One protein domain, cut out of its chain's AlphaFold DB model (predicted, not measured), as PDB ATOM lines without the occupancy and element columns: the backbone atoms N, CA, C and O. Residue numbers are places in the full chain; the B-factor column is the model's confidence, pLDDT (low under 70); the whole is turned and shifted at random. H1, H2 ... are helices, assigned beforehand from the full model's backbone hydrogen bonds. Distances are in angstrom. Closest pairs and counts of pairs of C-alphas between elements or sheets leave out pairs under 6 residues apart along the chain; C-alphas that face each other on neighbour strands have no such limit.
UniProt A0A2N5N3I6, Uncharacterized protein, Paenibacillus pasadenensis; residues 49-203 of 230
ATOM      1  N   MET A  49     202.752 196.424 223.596       63.00
ATOM      2  CA  MET A  49     202.409 195.101 223.059       63.00
ATOM      3  C   MET A  49     201.702 195.203 221.701       63.00
ATOM      4  O   MET A  49     202.049 194.493 220.759       63.00
ATOM      5  N   LYS A  50     200.740 196.123 221.550       65.31
ATOM      6  CA  LYS A  50     200.043 196.339 220.272       65.31
ATOM      7  C   LYS A  50     201.002 196.782 219.166       65.31
ATOM      8  O   LYS A  50     200.869 196.339 218.027       65.31
ATOM      9  N   ARG A  51     201.960 197.652 219.496       70.25
ATOM     10  CA  ARG A  51     203.003 198.081 218.562       70.25
ATOM     11  C   ARG A  51     203.919 196.917 218.185       70.25
ATOM     12  O   ARG A  51     204.120 196.701 216.999       70.25
ATOM     13  N   ALA A  52     204.380 196.140 219.160       66.62
ATOM     14  CA  ALA A  52     205.226 194.972 218.928       66.62
ATOM     15  C   ALA A  52     204.539 193.922 218.037       66.62
ATOM     16  O   ALA A  52     205.142 193.418 217.098       66.62
ATOM     17  N   LEU A  53     203.245 193.657 218.249       67.06
ATOM     18  CA  LEU A  53     202.469 192.756 217.390       67.06
ATOM     19  C   LEU A  53     202.312 193.286 215.959       67.06
ATOM     20  O   LEU A  53     202.377 192.505 215.011       67.06
ATOM     21  N   ALA A  54     202.122 194.596 215.781       70.25
ATOM     22  CA  ALA A  54     202.077 195.205 214.451       70.25
ATOM     23  C   ALA A  54     203.442 195.136 213.740       70.25
ATOM     24  O   ALA A  54     203.503 194.905 212.532       70.25
ATOM     25  N   GLU A  55     204.535 195.301 214.486       73.56
ATOM     26  CA  GLU A  55     205.906 195.167 213.985       73.56
ATOM     27  C   GLU A  55     206.209 193.711 213.587       73.56
ATOM     28  O   GLU A  55     206.662 193.474 212.467       73.56
ATOM     29  N   ALA A  56     205.845 192.733 214.425       70.81
ATOM     30  CA  ALA A  56     205.953 191.308 214.114       70.81
ATOM     31  C   ALA A  56     205.108 190.914 212.891       70.81
ATOM     32  O   ALA A  56     205.585 190.186 212.026       70.81
ATOM     33  N   ALA A  57     203.885 191.439 212.759       74.12
ATOM     34  CA  ALA A  57     203.048 191.205 211.582       74.12
ATOM     35  C   ALA A  57     203.692 191.753 210.297       74.12
ATOM     36  O   ALA A  57     203.769 191.041 209.298       74.12
ATOM     37  N   SER A  58     204.228 192.981 210.335       77.44
ATOM     38  CA  SER A  58     204.973 193.559 209.208       77.44
ATOM     39  C   SER A  58     206.202 192.722 208.841       77.44
ATOM     40  O   SER A  58     206.560 192.647 207.664       77.44
ATOM     41  N   TRP A  59     206.853 192.111 209.830       80.00
ATOM     42  CA  TRP A  59     207.997 191.234 209.615       80.00
ATOM     43  C   TRP A  59     207.577 189.909 208.960       80.00
ATOM     44  O   TRP A  59     208.156 189.516 207.947       80.00
ATOM     45  N   SER A  60     206.502 189.280 209.444       81.38
ATOM     46  CA  SER A  60     205.919 188.075 208.842       81.38
ATOM     47  C   SER A  60     205.441 188.296 207.405       81.38
ATOM     48  O   SER A  60     205.675 187.449 206.544       81.38
ATOM     49  N   GLU A  61     204.830 189.443 207.101       83.50
ATOM     50  CA  GLU A  61     204.450 189.802 205.728       83.50
ATOM     51  C   GLU A  61     205.673 189.902 204.802       83.50
ATOM     52  O   GLU A  61     205.659 189.363 203.691       83.50
ATOM     53  N   ALA A  62     206.751 190.545 205.265       82.94
ATOM     54  CA  ALA A  62     207.992 190.661 204.505       82.94
ATOM     55  C   ALA A  62     208.656 189.291 204.273       82.94
ATOM     56  O   ALA A  62     209.100 189.001 203.160       82.94
ATOM     57  N   MET A  63     208.669 188.419 205.288       86.00
ATOM     58  CA  MET A  63     209.169 187.048 205.159       86.00
ATOM     59  C   MET A  63     208.355 186.233 204.154       86.00
ATOM     60  O   MET A  63     208.928 185.552 203.304       86.00
ATOM     61  N   ALA A  64     207.024 186.316 204.217       84.25
ATOM     62  CA  ALA A  64     206.139 185.599 203.306       84.25
ATOM     63  C   ALA A  64     206.337 186.051 201.850       84.25
ATOM     64  O   ALA A  64     206.372 185.216 200.944       84.25
ATOM     65  N   ALA A  65     206.521 187.356 201.621       83.94
ATOM     66  CA  ALA A  65     206.847 187.889 200.301       83.94
ATOM     67  C   ALA A  65     208.188 187.338 199.782       83.94
ATOM     68  O   ALA A  65     208.254 186.857 198.648       83.94
ATOM     69  N   GLN A  66     209.224 187.326 200.627       88.31
ATOM     70  CA  GLN A  66     210.543 186.800 200.268       88.31
ATOM     71  C   GLN A  66     210.510 185.297 199.962       88.31
ATOM     72  O   GLN A  66     211.091 184.843 198.976       88.31
ATOM     73  N   LEU A  67     209.786 184.520 200.768       89.06
ATOM     74  CA  LEU A  67     209.589 183.088 200.552       89.06
ATOM     75  C   LEU A  67     208.906 182.811 199.205       89.06
ATOM     76  O   LEU A  67     209.277 181.885 198.480       89.06
ATOM     77  N   LEU A  68     207.922 183.631 198.839       87.75
ATOM     78  CA  LEU A  68     207.206 183.502 197.574       87.75
ATOM     79  C   LEU A  68     208.116 183.806 196.373       87.75
ATOM     80  O   LEU A  68     208.052 183.104 195.361       87.75
ATOM     81  N   ASP A  69     209.014 184.782 196.502       86.12
ATOM     82  CA  ASP A  69     210.030 185.068 195.489       86.12
ATOM     83  C   ASP A  69     211.064 183.936 195.360       86.12
ATOM     84  O   ASP A  69     211.378 183.528 194.238       86.12
ATOM     85  N   ILE A  70     211.518 183.337 196.470       87.62
ATOM     86  CA  ILE A  70     212.395 182.151 196.446       87.62
ATOM     87  C   ILE A  70     211.719 180.986 195.709       87.62
ATOM     88  O   ILE A  70     212.324 180.365 194.828       87.62
ATOM     89  N   ARG A  71     210.442 180.713 195.999       87.88
ATOM     90  CA  ARG A  71     209.682 179.639 195.337       87.88
ATOM     91  C   ARG A  71     209.542 179.866 193.833       87.88
ATOM     92  O   ARG A  71     209.815 178.947 193.060       87.88
ATOM     93  N   ARG A  72     209.221 181.094 193.407       85.62
ATOM     94  CA  ARG A  72     209.166 181.472 191.980       85.62
ATOM     95  C   ARG A  72     210.501 181.256 191.272       85.62
ATOM     96  O   ARG A  72     210.532 180.781 190.137       85.62
ATOM     97  N   LEU A  73     211.614 181.580 191.930       83.25
ATOM     98  CA  LEU A  73     212.952 181.371 191.375       83.25
ATOM     99  C   LEU A  73     213.273 179.885 191.192       83.25
ATOM    100  O   LEU A  73     213.806 179.492 190.151       83.25
ATOM    101  N   ARG A  74     212.911 179.043 192.165       85.38
ATOM    102  CA  ARG A  74     213.064 177.582 192.060       85.38
ATOM    103  C   ARG A  74     212.199 177.002 190.942       85.38
ATOM    104  O   ARG A  74     212.672 176.153 190.189       85.38
ATOM    105  N   GLU A  75     210.963 177.468 190.807       84.62
ATOM    106  CA  GLU A  75     210.046 177.042 189.747       84.62
ATOM    107  C   GLU A  75     210.575 177.416 188.356       84.62
ATOM    108  O   GLU A  75     210.677 176.558 187.478       84.62
ATOM    109  N   ARG A  76     211.067 178.652 188.191       79.69
ATOM    110  CA  ARG A  76     211.765 179.080 186.970       79.69
ATOM    111  C   ARG A  76     212.956 178.174 186.662       79.69
ATOM    112  O   ARG A  76     213.112 177.737 185.527       79.69
ATOM    113  N   ARG A  77     213.779 177.835 187.664       81.06
ATOM    114  CA  ARG A  77     214.934 176.938 187.482       81.06
ATOM    115  C   ARG A  77     214.535 175.526 187.047       81.06
ATOM    116  O   ARG A  77     215.275 174.938 186.256       81.06
ATOM    117  N   ARG A  78     213.413 174.992 187.544       83.19
ATOM    118  CA  ARG A  78     212.870 173.688 187.119       83.19
ATOM    119  C   ARG A  78     212.483 173.723 185.641       83.19
ATOM    120  O   ARG A  78     213.001 172.923 184.875       83.19
ATOM    121  N   HIS A  79     211.729 174.736 185.216       77.25
ATOM    122  CA  HIS A  79     211.360 174.899 183.806       77.25
ATOM    123  C   HIS A  79     212.563 175.052 182.859       77.25
ATOM    124  O   HIS A  79     212.514 174.574 181.726       77.25
ATOM    125  N   LEU A  80     213.652 175.681 183.321       74.25
ATOM    126  CA  LEU A  80     214.918 175.756 182.579       74.25
ATOM    127  C   LEU A  80     215.650 174.403 182.514       74.25
ATOM    128  O   LEU A  80     216.304 174.109 181.519       74.25
ATOM    129  N   ALA A  81     215.560 173.579 183.566       73.31
ATOM    130  CA  ALA A  81     216.174 172.247 183.607       73.31
ATOM    131  C   ALA A  81     215.527 171.281 182.609       73.31
ATOM    132  O   ALA A  81     216.222 170.461 182.017       73.31
ATOM    133  N   ASP A  82     214.218 171.422 182.391       77.25
ATOM    134  CA  ASP A  82     213.411 170.557 181.522       77.25
ATOM    135  C   ASP A  82     213.681 170.773 180.012       77.25
ATOM    136  O   ASP A  82     212.933 170.300 179.157       77.25
ATOM    137  N   GLY A  83     214.757 171.491 179.664       57.75
ATOM    138  CA  GLY A  83     215.323 171.537 178.313       57.75
ATOM    139  C   GLY A  83     214.607 172.459 177.328       57.75
ATOM    140  O   GLY A  83     214.890 172.407 176.133       57.75
ATOM    141  N   ARG A  84     213.688 173.315 177.791       57.59
ATOM    142  CA  ARG A  84     212.911 174.204 176.908       57.59
ATOM    143  C   ARG A  84     213.545 175.574 176.653       57.59
ATOM    144  O   ARG A  84     213.041 176.290 175.791       57.59
ATOM    145  N   SER A  85     214.632 175.959 177.334       58.47
ATOM    146  CA  SER A  85     215.339 177.207 177.004       58.47
ATOM    147  C   SER A  85     216.814 177.245 177.413       58.47
ATOM    148  O   SER A  85     217.270 176.503 178.280       58.47
ATOM    149  N   VAL A  86     217.542 178.175 176.789       66.06
ATOM    150  CA  VAL A  86     218.920 178.572 177.123       66.06
ATOM    151  C   VAL A  86     218.972 179.170 178.536       66.06
ATOM    152  O   VAL A  86     217.992 179.765 178.994       66.06
ATOM    153  N   LEU A  87     220.108 179.002 179.225       67.44
ATOM    154  CA  LEU A  87     220.358 179.559 180.554       67.44
ATOM    155  C   LEU A  87     220.174 181.087 180.555       67.44
ATOM    156  O   LEU A  87     220.906 181.816 179.888       67.44
ATOM    157  N   ASP A  88     219.220 181.570 181.347       74.00
ATOM    158  CA  ASP A  88     218.925 182.996 181.487       74.00
ATOM    159  C   ASP A  88     219.838 183.653 182.536       74.00
ATOM    160  O   ASP A  88     219.477 183.830 183.703       74.00
ATOM    161  N   VAL A  89     221.058 183.984 182.106       72.69
ATOM    162  CA  VAL A  89     222.073 184.652 182.935       72.69
ATOM    163  C   VAL A  89     221.591 186.012 183.477       72.69
ATOM    164  O   VAL A  89     221.749 186.245 184.680       72.69
ATOM    165  N   PRO A  90     220.955 186.900 182.679       75.38
ATOM    166  CA  PRO A  90     220.359 188.132 183.202       75.38
ATOM    167  C   PRO A  90     219.316 187.875 184.294       75.38
ATOM    168  O   PRO A  90     219.351 188.518 185.345       75.38
ATOM    169  N   GLY A  91     218.432 186.896 184.080       74.50
ATOM    170  CA  GLY A  91     217.427 186.493 185.059       74.50
ATOM    171  C   GLY A  91     218.035 185.964 186.360       74.50
ATOM    172  O   GLY A  91     217.484 186.217 187.432       74.50
ATOM    173  N   LEU A  92     219.184 185.286 186.292       77.06
ATOM    174  CA  LEU A  92     219.902 184.825 187.479       77.06
ATOM    175  C   LEU A  92     220.553 185.980 188.246       77.06
ATOM    176  O   LEU A  92     220.458 186.039 189.470       77.06
ATOM    177  N   GLY A  93     221.171 186.925 187.538       80.62
ATOM    178  CA  GLY A  93     221.726 188.123 188.165       80.62
ATOM    179  C   GLY A  93     220.660 188.928 188.911       80.62
ATOM    180  O   GLY A  93     220.895 189.400 190.023       80.62
ATOM    181  N   GLU A  94     219.461 189.042 188.337       80.38
ATOM    182  CA  GLU A  94     218.328 189.683 189.004       80.38
ATOM    183  C   GLU A  94     217.831 188.881 190.217       80.38
ATOM    184  O   GLU A  94     217.521 189.470 191.251       80.38
ATOM    185  N   ALA A  95     217.810 187.548 190.129       76.44
ATOM    186  CA  ALA A  95     217.436 186.674 191.240       76.44
ATOM    187  C   ALA A  95     218.333 186.875 192.469       76.44
ATOM    188  O   ALA A  95     217.831 187.043 193.580       76.44
ATOM    189  N   VAL A  96     219.653 186.911 192.264       85.62
ATOM    190  CA  VAL A  96     220.629 187.100 193.346       85.62
ATOM    191  C   VAL A  96     220.484 188.486 193.984       85.62
ATOM    192  O   VAL A  96     220.477 188.598 195.207       85.62
ATOM    193  N   ARG A  97     220.263 189.538 193.183       86.31
ATOM    194  CA  ARG A  97     219.989 190.895 193.701       86.31
ATOM    195  C   ARG A  97     218.682 190.983 194.486       86.31
ATOM    196  O   ARG A  97     218.606 191.700 195.479       86.31
ATOM    197  N   ARG A  98     217.628 190.288 194.046       83.44
ATOM    198  CA  ARG A  98     216.359 190.240 194.789       83.44
ATOM    199  C   ARG A  98     216.534 189.528 196.125       83.44
ATOM    200  O   ARG A  98     216.013 190.012 197.126       83.44
ATOM    201  N   LEU A  99     217.311 188.442 196.154       85.19
ATOM    202  CA  LEU A  99     217.657 187.750 197.395       85.19
ATOM    203  C   LEU A  99     218.384 188.692 198.365       85.19
ATOM    204  O   LEU A  99     217.953 188.822 199.507       85.19
ATOM    205  N   GLU A 100     219.419 189.390 197.888       89.38
ATOM    206  CA  GLU A 100     220.162 190.401 198.649       89.38
ATOM    207  C   GLU A 100     219.233 191.474 199.232       89.38
ATOM    208  O   GLU A 100     219.224 191.724 200.436       89.38
ATOM    209  N   SER A 101     218.426 192.092 198.368       87.25
ATOM    210  CA  SER A 101     217.531 193.189 198.731       87.25
ATOM    211  C   SER A 101     216.490 192.755 199.760       87.25
ATOM    212  O   SER A 101     216.295 193.432 200.772       87.25
ATOM    213  N   GLY A 102     215.848 191.606 199.542       85.19
ATOM    214  CA  GLY A 102     214.854 191.066 200.464       85.19
ATOM    215  C   GLY A 102     215.461 190.689 201.814       85.19
ATOM    216  O   GLY A 102     214.912 191.053 202.851       85.19
ATOM    217  N   TRP A 103     216.636 190.054 201.817       87.94
ATOM    218  CA  TRP A 103     217.332 189.693 203.053       87.94
ATOM    219  C   TRP A 103     217.775 190.915 203.855       87.94
ATOM    220  O   TRP A 103     217.501 191.017 205.049       87.94
ATOM    221  N   ASN A 104     218.386 191.896 203.194       85.56
ATOM    222  CA  ASN A 104     218.798 193.134 203.846       85.56
ATOM    223  C   ASN A 104     217.594 193.959 204.319       85.56
ATOM    224  O   ASN A 104     217.689 194.638 205.339       85.56
ATOM    225  N   SER A 105     216.450 193.877 203.636       84.50
ATOM    226  CA  SER A 105     215.200 194.481 204.110       84.50
ATOM    227  C   SER A 105     214.700 193.805 205.389       84.50
ATOM    228  O   SER A 105     214.329 194.501 206.333       84.50
ATOM    229  N   LEU A 106     214.748 192.469 205.464       83.94
ATOM    230  CA  LEU A 106     214.417 191.722 206.683       83.94
ATOM    231  C   LEU A 106     215.364 192.059 207.835       83.94
ATOM    232  O   LEU A 106     214.895 192.260 208.954       83.94
ATOM    233  N   LEU A 107     216.662 192.202 207.555       82.94
ATOM    234  CA  LEU A 107     217.661 192.624 208.534       82.94
ATOM    235  C   LEU A 107     217.424 194.061 209.016       82.94
ATOM    236  O   LEU A 107     217.524 194.332 210.207       82.94
ATOM    237  N   LEU A 108     217.091 194.995 208.119       79.94
ATOM    238  CA  LEU A 108     216.781 196.382 208.487       79.94
ATOM    239  C   LEU A 108     215.525 196.472 209.353       79.94
ATOM    240  O   LEU A 108     215.505 197.229 210.325       79.94
ATOM    241  N   LEU A 109     214.491 195.698 209.016       72.12
ATOM    242  CA  LEU A 109     213.310 195.574 209.862       72.12
ATOM    243  C   LEU A 109     213.683 194.936 211.206       72.12
ATOM    244  O   LEU A 109     213.312 195.475 212.241       72.12
ATOM    245  N   GLY A 110     214.507 193.885 211.203       71.56
ATOM    246  CA  GLY A 110     215.042 193.257 212.412       71.56
ATOM    247  C   GLY A 110     215.778 194.247 213.316       71.56
ATOM    248  O   GLY A 110     215.484 194.335 214.499       71.56
ATOM    249  N   PHE A 111     216.658 195.082 212.756       69.50
ATOM    250  CA  PHE A 111     217.372 196.120 213.501       69.50
ATOM    251  C   PHE A 111     216.424 197.177 214.074       69.50
ATOM    252  O   PHE A 111     216.539 197.549 215.244       69.50
ATOM    253  N   ARG A 112     215.458 197.642 213.269       65.62
ATOM    254  CA  ARG A 112     214.430 198.598 213.708       65.62
ATOM    255  C   ARG A 112     213.621 198.062 214.891       65.62
ATOM    256  O   ARG A 112     213.182 198.850 215.725       65.62
ATOM    257  N   TYR A 113     213.446 196.749 214.944       67.44
ATOM    258  CA  TYR A 113     212.665 196.031 215.941       67.44
ATOM    259  C   TYR A 113     213.557 195.257 216.927       67.44
ATOM    260  O   TYR A 113     213.072 194.402 217.646       67.44
ATOM    261  N   SER A 114     214.859 195.553 217.006       63.44
ATOM    262  CA  SER A 114     215.827 194.769 217.801       63.44
ATOM    263  C   SER A 114     215.520 194.733 219.299       63.44
ATOM    264  O   SER A 114     215.828 193.759 219.970       63.44
ATOM    265  N   ALA A 115     214.857 195.764 219.830       62.44
ATOM    266  CA  ALA A 115     214.376 195.777 221.213       62.44
ATOM    267  C   ALA A 115     213.172 194.844 221.445       62.44
ATOM    268  O   ALA A 115     212.789 194.593 222.585       62.44
ATOM    269  N   THR A 116     212.528 194.406 220.366       60.72
ATOM    270  CA  THR A 116     211.249 193.702 220.383       60.72
ATOM    271  C   THR A 116     211.315 192.326 219.745       60.72
ATOM    272  O   THR A 116     210.365 191.584 219.940       60.72
ATOM    273  N   LEU A 117     212.397 191.963 219.053       66.12
ATOM    274  CA  LEU A 117     212.575 190.694 218.346       66.12
ATOM    275  C   LEU A 117     213.446 189.704 219.135       66.12
ATOM    276  O   LEU A 117     214.288 190.124 219.924       66.12
ATOM    277  N   SER A 118     213.227 188.400 218.950       69.75
ATOM    278  CA  SER A 118     214.020 187.365 219.629       69.75
ATOM    279  C   SER A 118     215.440 187.242 219.057       69.75
ATOM    280  O   SER A 118     215.663 187.424 217.856       69.75
ATOM    281  N   ASP A 119     216.399 186.874 219.913       74.50
ATOM    282  CA  ASP A 119     217.798 186.632 219.520       74.50
ATOM    283  C   ASP A 119     217.920 185.492 218.490       74.50
ATOM    284  O   ASP A 119     218.817 185.500 217.643       74.50
ATOM    285  N   ASP A 120     216.978 184.544 218.510       75.88
ATOM    286  CA  ASP A 120     216.902 183.434 217.558       75.88
ATOM    287  C   ASP A 120     216.732 183.934 216.119       75.88
ATOM    288  O   ASP A 120     217.351 183.404 215.196       75.88
ATOM    289  N   VAL A 121     215.956 185.002 215.909       77.12
ATOM    290  CA  VAL A 121     215.790 185.587 214.573       77.12
ATOM    291  C   VAL A 121     217.096 186.204 214.082       77.12
ATOM    292  O   VAL A 121     217.472 186.009 212.926       77.12
ATOM    293  N   GLU A 122     217.824 186.923 214.938       78.69
ATOM    294  CA  GLU A 122     219.115 187.498 214.555       78.69
ATOM    295  C   GLU A 122     220.150 186.403 214.244       78.69
ATOM    296  O   GLU A 122     220.902 186.518 213.268       78.69
ATOM    297  N   ALA A 123     220.166 185.325 215.031       83.62
ATOM    298  CA  ALA A 123     221.038 184.176 214.812       83.62
ATOM    299  C   ALA A 123     220.755 183.503 213.462       83.62
ATOM    300  O   ALA A 123     221.686 183.232 212.699       83.62
ATOM    301  N   GLU A 124     219.480 183.308 213.124       87.44
ATOM    302  CA  GLU A 124     219.062 182.756 211.838       87.44
ATOM    303  C   GLU A 124     219.437 183.668 210.662       87.44
ATOM    304  O   GLU A 124     219.941 183.201 209.632       87.44
ATOM    305  N   LEU A 125     219.302 184.989 210.832       83.19
ATOM    306  CA  LEU A 125     219.733 185.955 209.823       83.19
ATOM    307  C   LEU A 125     221.253 185.899 209.578       83.19
ATOM    308  O   LEU A 125     221.726 185.932 208.435       83.19
ATOM    309  N   CYS A 126     222.030 185.768 210.655       85.06
ATOM    310  CA  CYS A 126     223.480 185.607 210.587       85.06
ATOM    311  C   CYS A 126     223.890 184.263 209.974       85.06
ATOM    312  O   CYS A 126     224.873 184.211 209.232       85.06
ATOM    313  N   ARG A 127     223.133 183.192 210.237       87.81
ATOM    314  CA  ARG A 127     223.400 181.849 209.711       87.81
ATOM    315  C   ARG A 127     223.371 181.816 208.187       87.81
ATOM    316  O   ARG A 127     224.271 181.234 207.586       87.81
ATOM    317  N   LEU A 128     222.395 182.472 207.550       88.00
ATOM    318  CA  LEU A 128     222.356 182.544 206.084       88.00
ATOM    319  C   LEU A 128     223.508 183.388 205.522       88.00
ATOM    320  O   LEU A 128     224.111 183.013 204.519       88.00
ATOM    321  N   ALA A 129     223.829 184.516 206.162       86.00
ATOM    322  CA  ALA A 129     224.915 185.391 205.718       86.00
ATOM    323  C   ALA A 129     226.289 184.700 205.799       86.00
ATOM    324  O   ALA A 129     227.141 184.901 204.935       86.00
ATOM    325  N   ALA A 130     226.487 183.846 206.806       88.38
ATOM    326  CA  ALA A 130     227.693 183.039 206.980       88.38
ATOM    327  C   ALA A 130     227.691 181.736 206.157       88.38
ATOM    328  O   ALA A 130     228.650 180.963 206.221       88.38
ATOM    329  N   HIS A 131     226.630 181.461 205.395       90.69
ATOM    330  CA  HIS A 131     226.492 180.207 204.672       90.69
ATOM    331  C   HIS A 131     227.587 180.068 203.594       90.69
ATOM    332  O   HIS A 131     227.765 180.979 202.781       90.69
ATOM    333  N   PRO A 132     228.296 178.925 203.493       88.06
ATOM    334  CA  PRO A 132     229.430 178.770 202.571       88.06
ATOM    335  C   PRO A 132     229.035 178.954 201.098       88.06
ATOM    336  O   PRO A 132     229.816 179.452 200.286       88.06
ATOM    337  N   ALA A 133     227.791 178.614 200.750       90.94
ATOM    338  CA  ALA A 133     227.267 178.821 199.403       90.94
ATOM    339  C   ALA A 133     227.052 180.305 199.036       90.94
ATOM    340  O   ALA A 133     226.932 180.611 197.853       90.94
ATOM    341  N   ALA A 134     227.037 181.233 200.001       88.19
ATOM    342  CA  ALA A 134     226.903 182.663 199.722       88.19
ATOM    343  C   ALA A 134     228.107 183.183 198.916       88.19
ATOM    344  O   ALA A 134     227.932 183.798 197.864       88.19
ATOM    345  N   ALA A 135     229.332 182.838 199.324       85.12
ATOM    346  CA  ALA A 135     230.540 183.223 198.592       85.12
ATOM    347  C   ALA A 135     230.552 182.655 197.161       85.12
ATOM    348  O   ALA A 135     230.833 183.364 196.195       85.12
ATOM    349  N   ALA A 136     230.162 181.386 197.004       85.81
ATOM    350  CA  ALA A 136     230.063 180.730 195.698       85.81
ATOM    351  C   ALA A 136     228.931 181.293 194.810       85.81
ATOM    352  O   ALA A 136     228.957 181.113 193.592       85.81
ATOM    353  N   ALA A 137     227.962 181.991 195.406       85.25
ATOM    354  CA  ALA A 137     226.902 182.719 194.720       85.25
ATOM    355  C   ALA A 137     227.246 184.201 194.454       85.25
ATOM    356  O   ALA A 137     226.392 184.938 193.967       85.25
ATOM    357  N   GLY A 138     228.481 184.638 194.738       85.69
ATOM    358  CA  GLY A 138     228.965 185.994 194.454       85.69
ATOM    359  C   GLY A 138     228.747 187.013 195.576       85.69
ATOM    360  O   GLY A 138     228.975 188.204 195.361       85.69
ATOM    361  N   PHE A 139     228.319 186.579 196.764       89.31
ATOM    362  CA  PHE A 139     228.232 187.450 197.935       89.31
ATOM    363  C   PHE A 139     229.601 187.629 198.597       89.31
ATOM    364  O   PHE A 139     230.435 186.723 198.608       89.31
ATOM    365  N   GLN A 140     229.827 188.805 199.173       87.56
ATOM    366  CA  GLN A 140     230.994 189.073 199.999       87.56
ATOM    367  C   GLN A 140     230.928 188.259 201.299       87.56
ATOM    368  O   GLN A 140     229.830 187.984 201.792       87.56
ATOM    369  N   PRO A 141     232.083 187.893 201.883       77.12
ATOM    370  CA  PRO A 141     232.120 187.259 203.194       77.12
ATOM    371  C   PRO A 141     231.379 188.109 204.232       77.12
ATOM    372  O   PRO A 141     231.501 189.337 204.225       77.12
ATOM    373  N   ALA A 142     230.667 187.462 205.157       71.94
ATOM    374  CA  ALA A 142     229.899 188.141 206.206       71.94
ATOM    375  C   ALA A 142     230.744 189.137 207.030       71.94
ATOM    376  O   ALA A 142     230.250 190.181 207.449       71.94
ATOM    377  N   GLU A 143     232.036 188.848 207.206       73.56
ATOM    378  CA  GLU A 143     233.002 189.727 207.880       73.56
ATOM    379  C   GLU A 143     233.174 191.082 207.174       73.56
ATOM    380  O   GLU A 143     233.334 192.105 207.835       73.56
ATOM    381  N   ALA A 144     233.103 191.101 205.840       70.88
ATOM    382  CA  ALA A 144     233.221 192.315 205.033       70.88
ATOM    383  C   ALA A 144     231.875 193.042 204.861       70.88
ATOM    384  O   ALA A 144     231.845 194.270 204.822       70.88
ATOM    385  N   ALA A 145     230.766 192.296 204.791       70.38
ATOM    386  CA  ALA A 145     229.418 192.840 204.596       70.38
ATOM    387  C   ALA A 145     228.810 193.466 205.871       70.38
ATOM    388  O   ALA A 145     227.913 194.314 205.798       70.38
ATOM    389  N   GLY A 146     229.295 193.051 207.046       68.69
ATOM    390  CA  GLY A 146     228.736 193.395 208.351       68.69
ATOM    391  C   GLY A 146     227.735 192.350 208.860       68.69
ATOM    392  O   GLY A 146     227.193 191.548 208.099       68.69
ATOM    393  N   LYS A 147     227.487 192.350 210.178       77.94
ATOM    394  CA  LYS A 147     226.698 191.316 210.872       77.94
ATOM    395  C   LYS A 147     225.326 191.098 210.209       77.94
ATOM    396  O   LYS A 147     224.546 192.038 210.072       77.94
ATOM    397  N   GLY A 148     225.061 189.859 209.784       73.75
ATOM    398  CA  GLY A 148     223.789 189.424 209.188       73.75
ATOM    399  C   GLY A 148     223.487 189.944 207.776       73.75
ATOM    400  O   GLY A 148     222.455 189.578 207.211       73.75
ATOM    401  N   ARG A 149     224.356 190.774 207.182       84.25
ATOM    402  CA  ARG A 149     224.145 191.337 205.841       84.25
ATOM    403  C   ARG A 149     224.603 190.380 204.755       84.25
ATOM    404  O   ARG A 149     225.674 189.785 204.843       84.25
ATOM    405  N   LEU A 150     223.819 190.317 203.683       85.12
ATOM    406  CA  LEU A 150     224.276 189.792 202.403       85.12
ATOM    407  C   LEU A 150     224.670 190.986 201.539       85.12
ATOM    408  O   LEU A 150     223.843 191.858 201.295       85.12
ATOM    409  N   GLN A 151     225.917 191.041 201.083       88.44
ATOM    410  CA  GLN A 151     226.370 192.089 200.170       88.44
ATOM    411  C   GLN A 151     226.833 191.457 198.870       88.44
ATOM    412  O   GLN A 151     227.748 190.636 198.865       88.44
ATOM    413  N   LEU A 152     226.192 191.817 197.765       87.94
ATOM    414  CA  LEU A 152     226.526 191.264 196.466       87.94
ATOM    415  C   LEU A 152     227.713 192.007 195.851       87.94
ATOM    416  O   LEU A 152     227.659 193.218 195.630       87.94
ATOM    417  N   ASP A 153     228.751 191.272 195.457       87.88
ATOM    418  CA  ASP A 153     229.746 191.808 194.535       87.88
ATOM    419  C   ASP A 153     229.254 191.586 193.101       87.88
ATOM    420  O   ASP A 153     229.414 190.523 192.502       87.88
ATOM    421  N   SER A 154     228.616 192.613 192.539       83.88
ATOM    422  CA  SER A 154     228.041 192.547 191.190       83.88
ATOM    423  C   SER A 154     229.070 192.274 190.084       83.88
ATOM    424  O   SER A 154     228.715 191.690 189.057       83.88
ATOM    425  N   ILE A 155     230.335 192.667 190.282       86.12
ATOM    426  CA  ILE A 155     231.414 192.433 189.319       86.12
ATOM    427  C   ILE A 155     231.871 190.980 189.431       86.12
ATOM    428  O   ILE A 155     231.983 190.300 188.408       86.12
ATOM    429  N   ALA A 156     232.086 190.492 190.655       86.12
ATOM    430  CA  ALA A 156     232.446 189.100 190.895       86.12
ATOM    431  C   ALA A 156     231.340 188.145 190.434       86.12
ATOM    432  O   ALA A 156     231.633 187.192 189.718       86.12
ATOM    433  N   LEU A 157     230.070 188.433 190.746       87.50
ATOM    434  CA  LEU A 157     228.934 187.641 190.275       87.50
ATOM    435  C   LEU A 157     228.898 187.577 188.746       87.50
ATOM    436  O   LEU A 157     228.704 186.500 188.191       87.50
ATOM    437  N   ARG A 158     229.090 188.706 188.051       87.06
ATOM    438  CA  ARG A 158     229.085 188.717 186.583       87.06
ATOM    439  C   ARG A 158     230.200 187.841 186.011       87.06
ATOM    440  O   ARG A 158     229.923 187.022 185.147       87.06
ATOM    441  N   ARG A 159     231.419 187.947 186.548       88.44
ATOM    442  CA  ARG A 159     232.542 187.079 186.152       88.44
ATOM    443  C   ARG A 159     232.246 185.604 186.420       88.44
ATOM    444  O   ARG A 159     232.443 184.776 185.543       88.44
ATOM    445  N   LEU A 160     231.706 185.279 187.596       88.19
ATOM    446  CA  LEU A 160     231.320 183.909 187.954       88.19
ATOM    447  C   LEU A 160     230.234 183.353 187.029       88.19
ATOM    448  O   LEU A 160     230.253 182.167 186.714       88.19
ATOM    449  N   LEU A 161     229.301 184.194 186.586       87.19
ATOM    450  CA  LEU A 161     228.255 183.804 185.646       87.19
ATOM    451  C   LEU A 161     228.774 183.579 184.228       87.19
ATOM    452  O   LEU A 161     228.286 182.672 183.557       87.19
ATOM    453  N   ASP A 162     229.748 184.376 183.798       86.38
ATOM    454  CA  ASP A 162     230.373 184.246 182.483       86.38
ATOM    455  C   ASP A 162     231.316 183.026 182.434       86.38
ATOM    456  O   ASP A 162     231.341 182.295 181.446       86.38
ATOM    457  N   GLU A 163     232.068 182.768 183.510       88.31
ATOM    458  CA  GLU A 163     233.094 181.717 183.552       88.31
ATOM    459  C   GLU A 163     232.573 180.365 184.066       88.31
ATOM    460  O   GLU A 163     232.986 179.309 183.583       88.31
ATOM    461  N   ARG A 164     231.720 180.368 185.100       87.25
ATOM    462  CA  ARG A 164     231.316 179.161 185.851       87.25
ATOM    463  C   ARG A 164     229.845 179.215 186.307       87.25
ATOM    464  O   ARG A 164     229.572 179.033 187.502       87.25
ATOM    465  N   PRO A 165     228.875 179.383 185.389       84.56
ATOM    466  CA  PRO A 165     227.459 179.518 185.742       84.56
ATOM    467  C   PRO A 165     226.918 178.317 186.530       84.56
ATOM    468  O   PRO A 165     226.141 178.488 187.468       84.56
ATOM    469  N   ASP A 166     227.379 177.101 186.223       85.00
ATOM    470  CA  ASP A 166     226.970 175.884 186.934       85.00
ATOM    471  C   ASP A 166     227.359 175.891 188.416       85.00
ATOM    472  O   ASP A 166     226.632 175.349 189.251       85.00
ATOM    473  N   SER A 167     228.484 176.524 188.761       87.56
ATOM    474  CA  SER A 167     228.922 176.665 190.151       87.56
ATOM    475  C   SER A 167     227.965 177.565 190.927       87.56
ATOM    476  O   SER A 167     227.540 177.207 192.023       87.56
ATOM    477  N   VAL A 168     227.571 178.694 190.329       88.62
ATOM    478  CA  VAL A 168     226.607 179.636 190.919       88.62
ATOM    479  C   VAL A 168     225.237 178.970 191.064       88.62
ATOM    480  O   VAL A 168     224.594 179.069 192.106       88.62
ATOM    481  N   LEU A 169     224.803 178.215 190.051       87.12
ATOM    482  CA  LEU A 169     223.551 177.460 190.104       87.12
ATOM    483  C   LEU A 169     223.557 176.403 191.207       87.12
ATOM    484  O   LEU A 169     222.565 176.272 191.920       87.12
ATOM    485  N   ARG A 170     224.651 175.651 191.369       89.44
ATOM    486  CA  ARG A 170     224.781 174.688 192.472       89.44
ATOM    487  C   ARG A 170     224.763 175.398 193.821       89.44
ATOM    488  O   ARG A 170     224.024 174.970 194.700       89.44
ATOM    489  N   ALA A 171     225.495 176.497 193.965       90.88
ATOM    490  CA  ALA A 171     225.522 177.275 195.199       90.88
ATOM    491  C   ALA A 171     224.132 177.807 195.588       90.88
ATOM    492  O   ALA A 171     223.758 177.779 196.755       90.88
ATOM    493  N   LEU A 172     223.326 178.241 194.617       88.88
ATOM    494  CA  LEU A 172     221.985 178.759 194.883       88.88
ATOM    495  C   LEU A 172     220.939 177.656 195.089       88.88
ATOM    496  O   LEU A 172     220.140 177.751 196.015       88.88
ATOM    497  N   PHE A 173     220.916 176.633 194.229       89.06
ATOM    498  CA  PHE A 173     219.775 175.712 194.095       89.06
ATOM    499  C   PHE A 173     220.026 174.274 194.561       89.06
ATOM    500  O   PHE A 173     219.070 173.495 194.583       89.06
ATOM    501  N   SER A 174     221.267 173.881 194.874       89.62
ATOM    502  CA  SER A 174     221.523 172.539 195.424       89.62
ATOM    503  C   SER A 174     220.799 172.347 196.759       89.62
ATOM    504  O   SER A 174     220.374 173.322 197.366       89.62
ATOM    505  N   ALA A 175     220.642 171.100 197.214       87.12
ATOM    506  CA  ALA A 175     219.970 170.807 198.484       87.12
ATOM    507  C   ALA A 175     220.632 171.522 199.679       87.12
ATOM    508  O   ALA A 175     219.933 172.026 200.545       87.12
ATOM    509  N   GLU A 176     221.961 171.641 199.656       88.38
ATOM    510  CA  GLU A 176     222.772 172.405 200.617       88.38
ATOM    511  C   GLU A 176     223.052 173.835 200.118       88.38
ATOM    512  O   GLU A 176     224.058 174.454 200.453       88.38
ATOM    513  N   GLY A 177     222.213 174.342 199.218       89.94
ATOM    514  CA  GLY A 177     222.361 175.649 198.605       89.94
ATOM    515  C   GLY A 177     221.785 176.771 199.460       89.94
ATOM    516  O   GLY A 177     221.072 176.562 200.442       89.94
ATOM    517  N   LEU A 178     222.049 177.999 199.026       91.12
ATOM    518  CA  LEU A 178     221.598 179.198 199.720       91.12
ATOM    519  C   LEU A 178     220.065 179.337 199.723       91.12
ATOM    520  O   LEU A 178     219.500 179.750 200.729       91.12
ATOM    521  N   LEU A 179     219.380 178.994 198.622       91.12
ATOM    522  CA  LEU A 179     217.924 179.164 198.529       91.12
ATOM    523  C   LEU A 179     217.147 178.172 199.405       91.12
ATOM    524  O   LEU A 179     216.218 178.627 200.068       91.12
ATOM    525  N   PRO A 180     217.482 176.866 199.455       91.00
ATOM    526  CA  PRO A 180     216.848 175.963 200.415       91.00
ATOM    527  C   PRO A 180     217.101 176.365 201.863       91.00
ATOM    528  O   PRO A 180     216.148 176.429 202.624       91.00
ATOM    529  N   CYS A 181     218.332 176.751 202.216       90.94
ATOM    530  CA  CYS A 181     218.631 177.253 203.558       90.94
ATOM    531  C   CYS A 181     217.775 178.486 203.910       90.94
ATOM    532  O   CYS A 181     217.147 178.529 204.964       90.94
ATOM    533  N   ALA A 182     217.665 179.459 202.999       90.94
ATOM    534  CA  ALA A 182     216.804 180.626 203.192       90.94
ATOM    535  C   ALA A 182     215.318 180.246 203.327       90.94
ATOM    536  O   ALA A 182     214.608 180.814 204.152       90.94
ATOM    537  N   GLU A 183     214.837 179.290 202.529       92.00
ATOM    538  CA  GLU A 183     213.460 178.793 202.607       92.00
ATOM    539  C   GLU A 183     213.179 178.078 203.934       92.00
ATOM    540  O   GLU A 183     212.126 178.320 204.525       92.00
ATOM    541  N   ASP A 184     214.112 177.266 204.427       91.00
ATOM    542  CA  ASP A 184     213.992 176.561 205.705       91.00
ATOM    543  C   ASP A 184     213.937 177.549 206.876       91.00
ATOM    544  O   ASP A 184     213.071 177.427 207.744       91.00
ATOM    545  N   ILE A 185     214.792 178.579 206.858       89.94
ATOM    546  CA  ILE A 185     214.779 179.664 207.849       89.94
ATOM    547  C   ILE A 185     213.428 180.379 207.846       89.94
ATOM    548  O   ILE A 185     212.759 180.464 208.875       89.94
ATOM    549  N   LEU A 186     213.003 180.878 206.682       89.44
ATOM    550  CA  LEU A 186     211.773 181.659 206.566       89.44
ATOM    551  C   LEU A 186     210.541 180.822 206.921       89.44
ATOM    552  O   LEU A 186     209.637 181.319 207.585       89.44
ATOM    553  N   THR A 187     210.503 179.554 206.514       89.25
ATOM    554  CA  THR A 187     209.397 178.643 206.842       89.25
ATOM    555  C   THR A 187     209.371 178.328 208.333       89.25
ATOM    556  O   THR A 187     208.298 178.351 208.931       89.25
ATOM    557  N   GLY A 188     210.534 178.081 208.943       85.31
ATOM    558  CA  GLY A 188     210.656 177.845 210.380       85.31
ATOM    559  C   GLY A 188     210.165 179.032 211.205       85.31
ATOM    560  O   GLY A 188     209.385 178.842 212.133       85.31
ATOM    561  N   LEU A 189     210.547 180.252 210.826       83.31
ATOM    562  CA  LEU A 189     210.121 181.475 211.510       83.31
ATOM    563  C   LEU A 189     208.641 181.812 211.267       83.31
ATOM    564  O   LEU A 189     207.955 182.244 212.187       83.31
ATOM    565  N   LEU A 190     208.117 181.577 210.060       83.00
ATOM    566  CA  LEU A 190     206.696 181.788 209.742       83.00
ATOM    567  C   LEU A 190     205.761 180.762 210.394       83.00
ATOM    568  O   LEU A 190     204.584 181.058 210.588       83.00
ATOM    569  N   ALA A 191     206.249 179.557 210.698       79.44
ATOM    570  CA  ALA A 191     205.471 178.530 211.389       79.44
ATOM    571  C   ALA A 191     205.293 178.828 212.887       79.44
ATOM    572  O   ALA A 191     204.434 178.231 213.537       79.44
ATOM    573  N   GLN A 192     206.098 179.738 213.441       68.06
ATOM    574  CA  GLN A 192     205.993 180.151 214.832       68.06
ATOM    575  C   GLN A 192     204.867 181.180 215.011       68.06
ATOM    576  O   GLN A 192     204.635 182.016 214.134       68.06
ATOM    577  N   PRO A 193     204.162 181.172 216.154       64.25
ATOM    578  CA  PRO A 193     203.212 182.231 216.457       64.25
ATOM    579  C   PRO A 193     203.954 183.570 216.557       64.25
ATOM    580  O   PRO A 193     205.054 183.630 217.102       64.25
ATOM    581  N   SER A 194     203.334 184.673 216.118       63.72
ATOM    582  CA  SER A 194     203.976 186.002 216.090       63.72
ATOM    583  C   SER A 194     204.551 186.448 217.438       63.72
ATOM    584  O   SER A 194     205.451 187.275 217.478       63.72
ATOM    585  N   ARG A 195     204.041 185.897 218.547       58.53
ATOM    586  CA  ARG A 195     204.546 186.137 219.902       58.53
ATOM    587  C   ARG A 195     205.927 185.522 220.154       58.53
ATOM    588  O   ARG A 195     206.680 186.099 220.919       58.53
ATOM    589  N   SER A 196     206.264 184.398 219.524       59.75
ATOM    590  CA  SER A 196     207.588 183.761 219.622       59.75
ATOM    591  C   SER A 196     208.668 184.512 218.843       59.75
ATOM    592  O   SER A 196     209.851 184.330 219.098       59.75
ATOM    593  N   LEU A 197     208.259 185.388 217.921       60.25
ATOM    594  CA  LEU A 197     209.159 186.330 217.259       60.25
ATOM    595  C   LEU A 197     209.480 187.533 218.148       60.25
ATOM    596  O   LEU A 197     210.388 188.291 217.816       60.25
ATOM    597  N   LEU A 198     208.731 187.731 219.241       63.81
ATOM    598  CA  LEU A 198     208.955 188.829 220.166       63.81
ATOM    599  C   LEU A 198     209.990 188.453 221.228       63.81
ATOM    600  O   LEU A 198     210.011 187.329 221.715       63.81
ATOM    601  N   SER A 199     210.810 189.422 221.623       60.84
ATOM    602  CA  SER A 199     211.738 189.306 222.743       60.84
ATOM    603  C   SER A 199     210.991 188.982 224.039       60.84
ATOM    604  O   SER A 199     209.947 189.577 224.337       60.84
ATOM    605  N   ASP A 200     211.582 188.118 224.865       56.09
ATOM    606  CA  ASP A 200     211.093 187.799 226.211       56.09
ATOM    607  C   ASP A 200     210.934 189.056 227.083       56.09
ATOM    608  O   ASP A 200     210.062 189.103 227.948       56.09
ATOM    609  N   ALA A 201     211.690 190.125 226.809       49.44
ATOM    610  CA  ALA A 201     211.567 191.405 227.507       49.44
ATOM    611  C   ALA A 201     210.202 192.097 227.300       49.44
ATOM    612  O   ALA A 201     209.788 192.912 228.126       49.44
ATOM    613  N   LEU A 202     209.486 191.773 226.214       51.91
ATOM    614  CA  LEU A 202     208.123 192.245 225.942       51.91
ATOM    615  C   LEU A 202     207.046 191.249 226.347       51.91
ATOM    616  O   LEU A 202     205.865 191.612 226.399       51.91
ATOM    617  N   THR A 203     207.425 190.012 226.681       50.84
ATOM    618  CA  THR A 203     206.558 189.181 227.505       50.84
ATOM    619  C   THR A 203     206.561 189.798 228.890       50.84
ATOM    620  O   THR A 203     207.438 189.580 229.714       50.84
TER     621      THR A 203
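What this domain is: This is residues 49 to 203 of the 230 residues of an uncharacterized protein of Paenibacillus pasadenensis (UniProt A0A2N5N3I6). Picture an elongated bundle of four helices, H1, H2, H3 and H8, running up and down: the hairpin of H1 and H2 makes one side, and H3 and H8 cover it. Beyond the bundle, H7 continues the course of H8, with H4 beside it and H6 at a corner from it, while short H5 sits on a loop near H3, away from H1. The printed part has 155 residues with eight named helices, H1 to H8 in chain order, and no named strand; the class is all helix. It is compact, with a radius of gyration of the C-alphas of 16.3 A, and spans 52 by 32 by 21 A.

Where its parts are: Find C-alpha 49 at (202.409, 195.101, 223.059); from there H1, residues 49 to 81, runs 47.6 A to C-alpha 81 at (216.174, 172.247, 183.607). H2, residues 89 to 112, comes back over 34.6 A. Next come H3, residues 119 to 129, 15.6 A; H4, residues 132 to 136, 7.2 A; and H5, residues 142 to 145, 5.0 A. H6, residues 154 to 163, is 14.2 A long and H7, residues 165 to 173, 12.0 A. Look last for H8, residues 178 to 190, which runs 18.1 A to C-alpha 190 at (206.696, 181.788, 209.742).

How they stand to each other: Start in the bundle, where residues 59 to 73 of H1 touch H2 at a shallow tilt of 13 degrees, opposite ways; the closest C-alphas, of Gln 66 and Gly 102, are 6.1 A apart. Residues 60 to 70 of H1 touch H8, closest at the C-alphas of Leu 67 and Glu 183, 6.1 A. H8 touches H3 at a shallow tilt of 14 degrees, opposite ways, with the C-alphas of Leu 128 and Ala 182 closest at 6.5 A. H2 and H3 are close but not clearly touching, at 7.1 A between the C-alphas of Leu 107 and Leu 125. H7 and H8 touch only at the corner, closest at the C-alphas of Leu 172 and Leu 178, 4.9 A. H4 touches H7, closest at the C-alphas of Ala 133 and Ala 171, 4.8 A. H1 and H6 are apart. In the backbones of H1, H2, H3, H6, H7 and H8 every O i to N i+4 pair is within hydrogen-bond range; H4 has 0 of 1, with 1 of 2 O i to N i+3 pairs within range, and H5 is too short for an i+4 pair.

The domain as a whole: The C-alphas farthest apart, of Arg 84 and Ala 201, are 53.5 A apart. Residues 49 to 203 have no cut, and no link is long. Look for low confidence, pLDDT under 70, for instance at residues 83 to 87, 111 to 118 and 192 to 203.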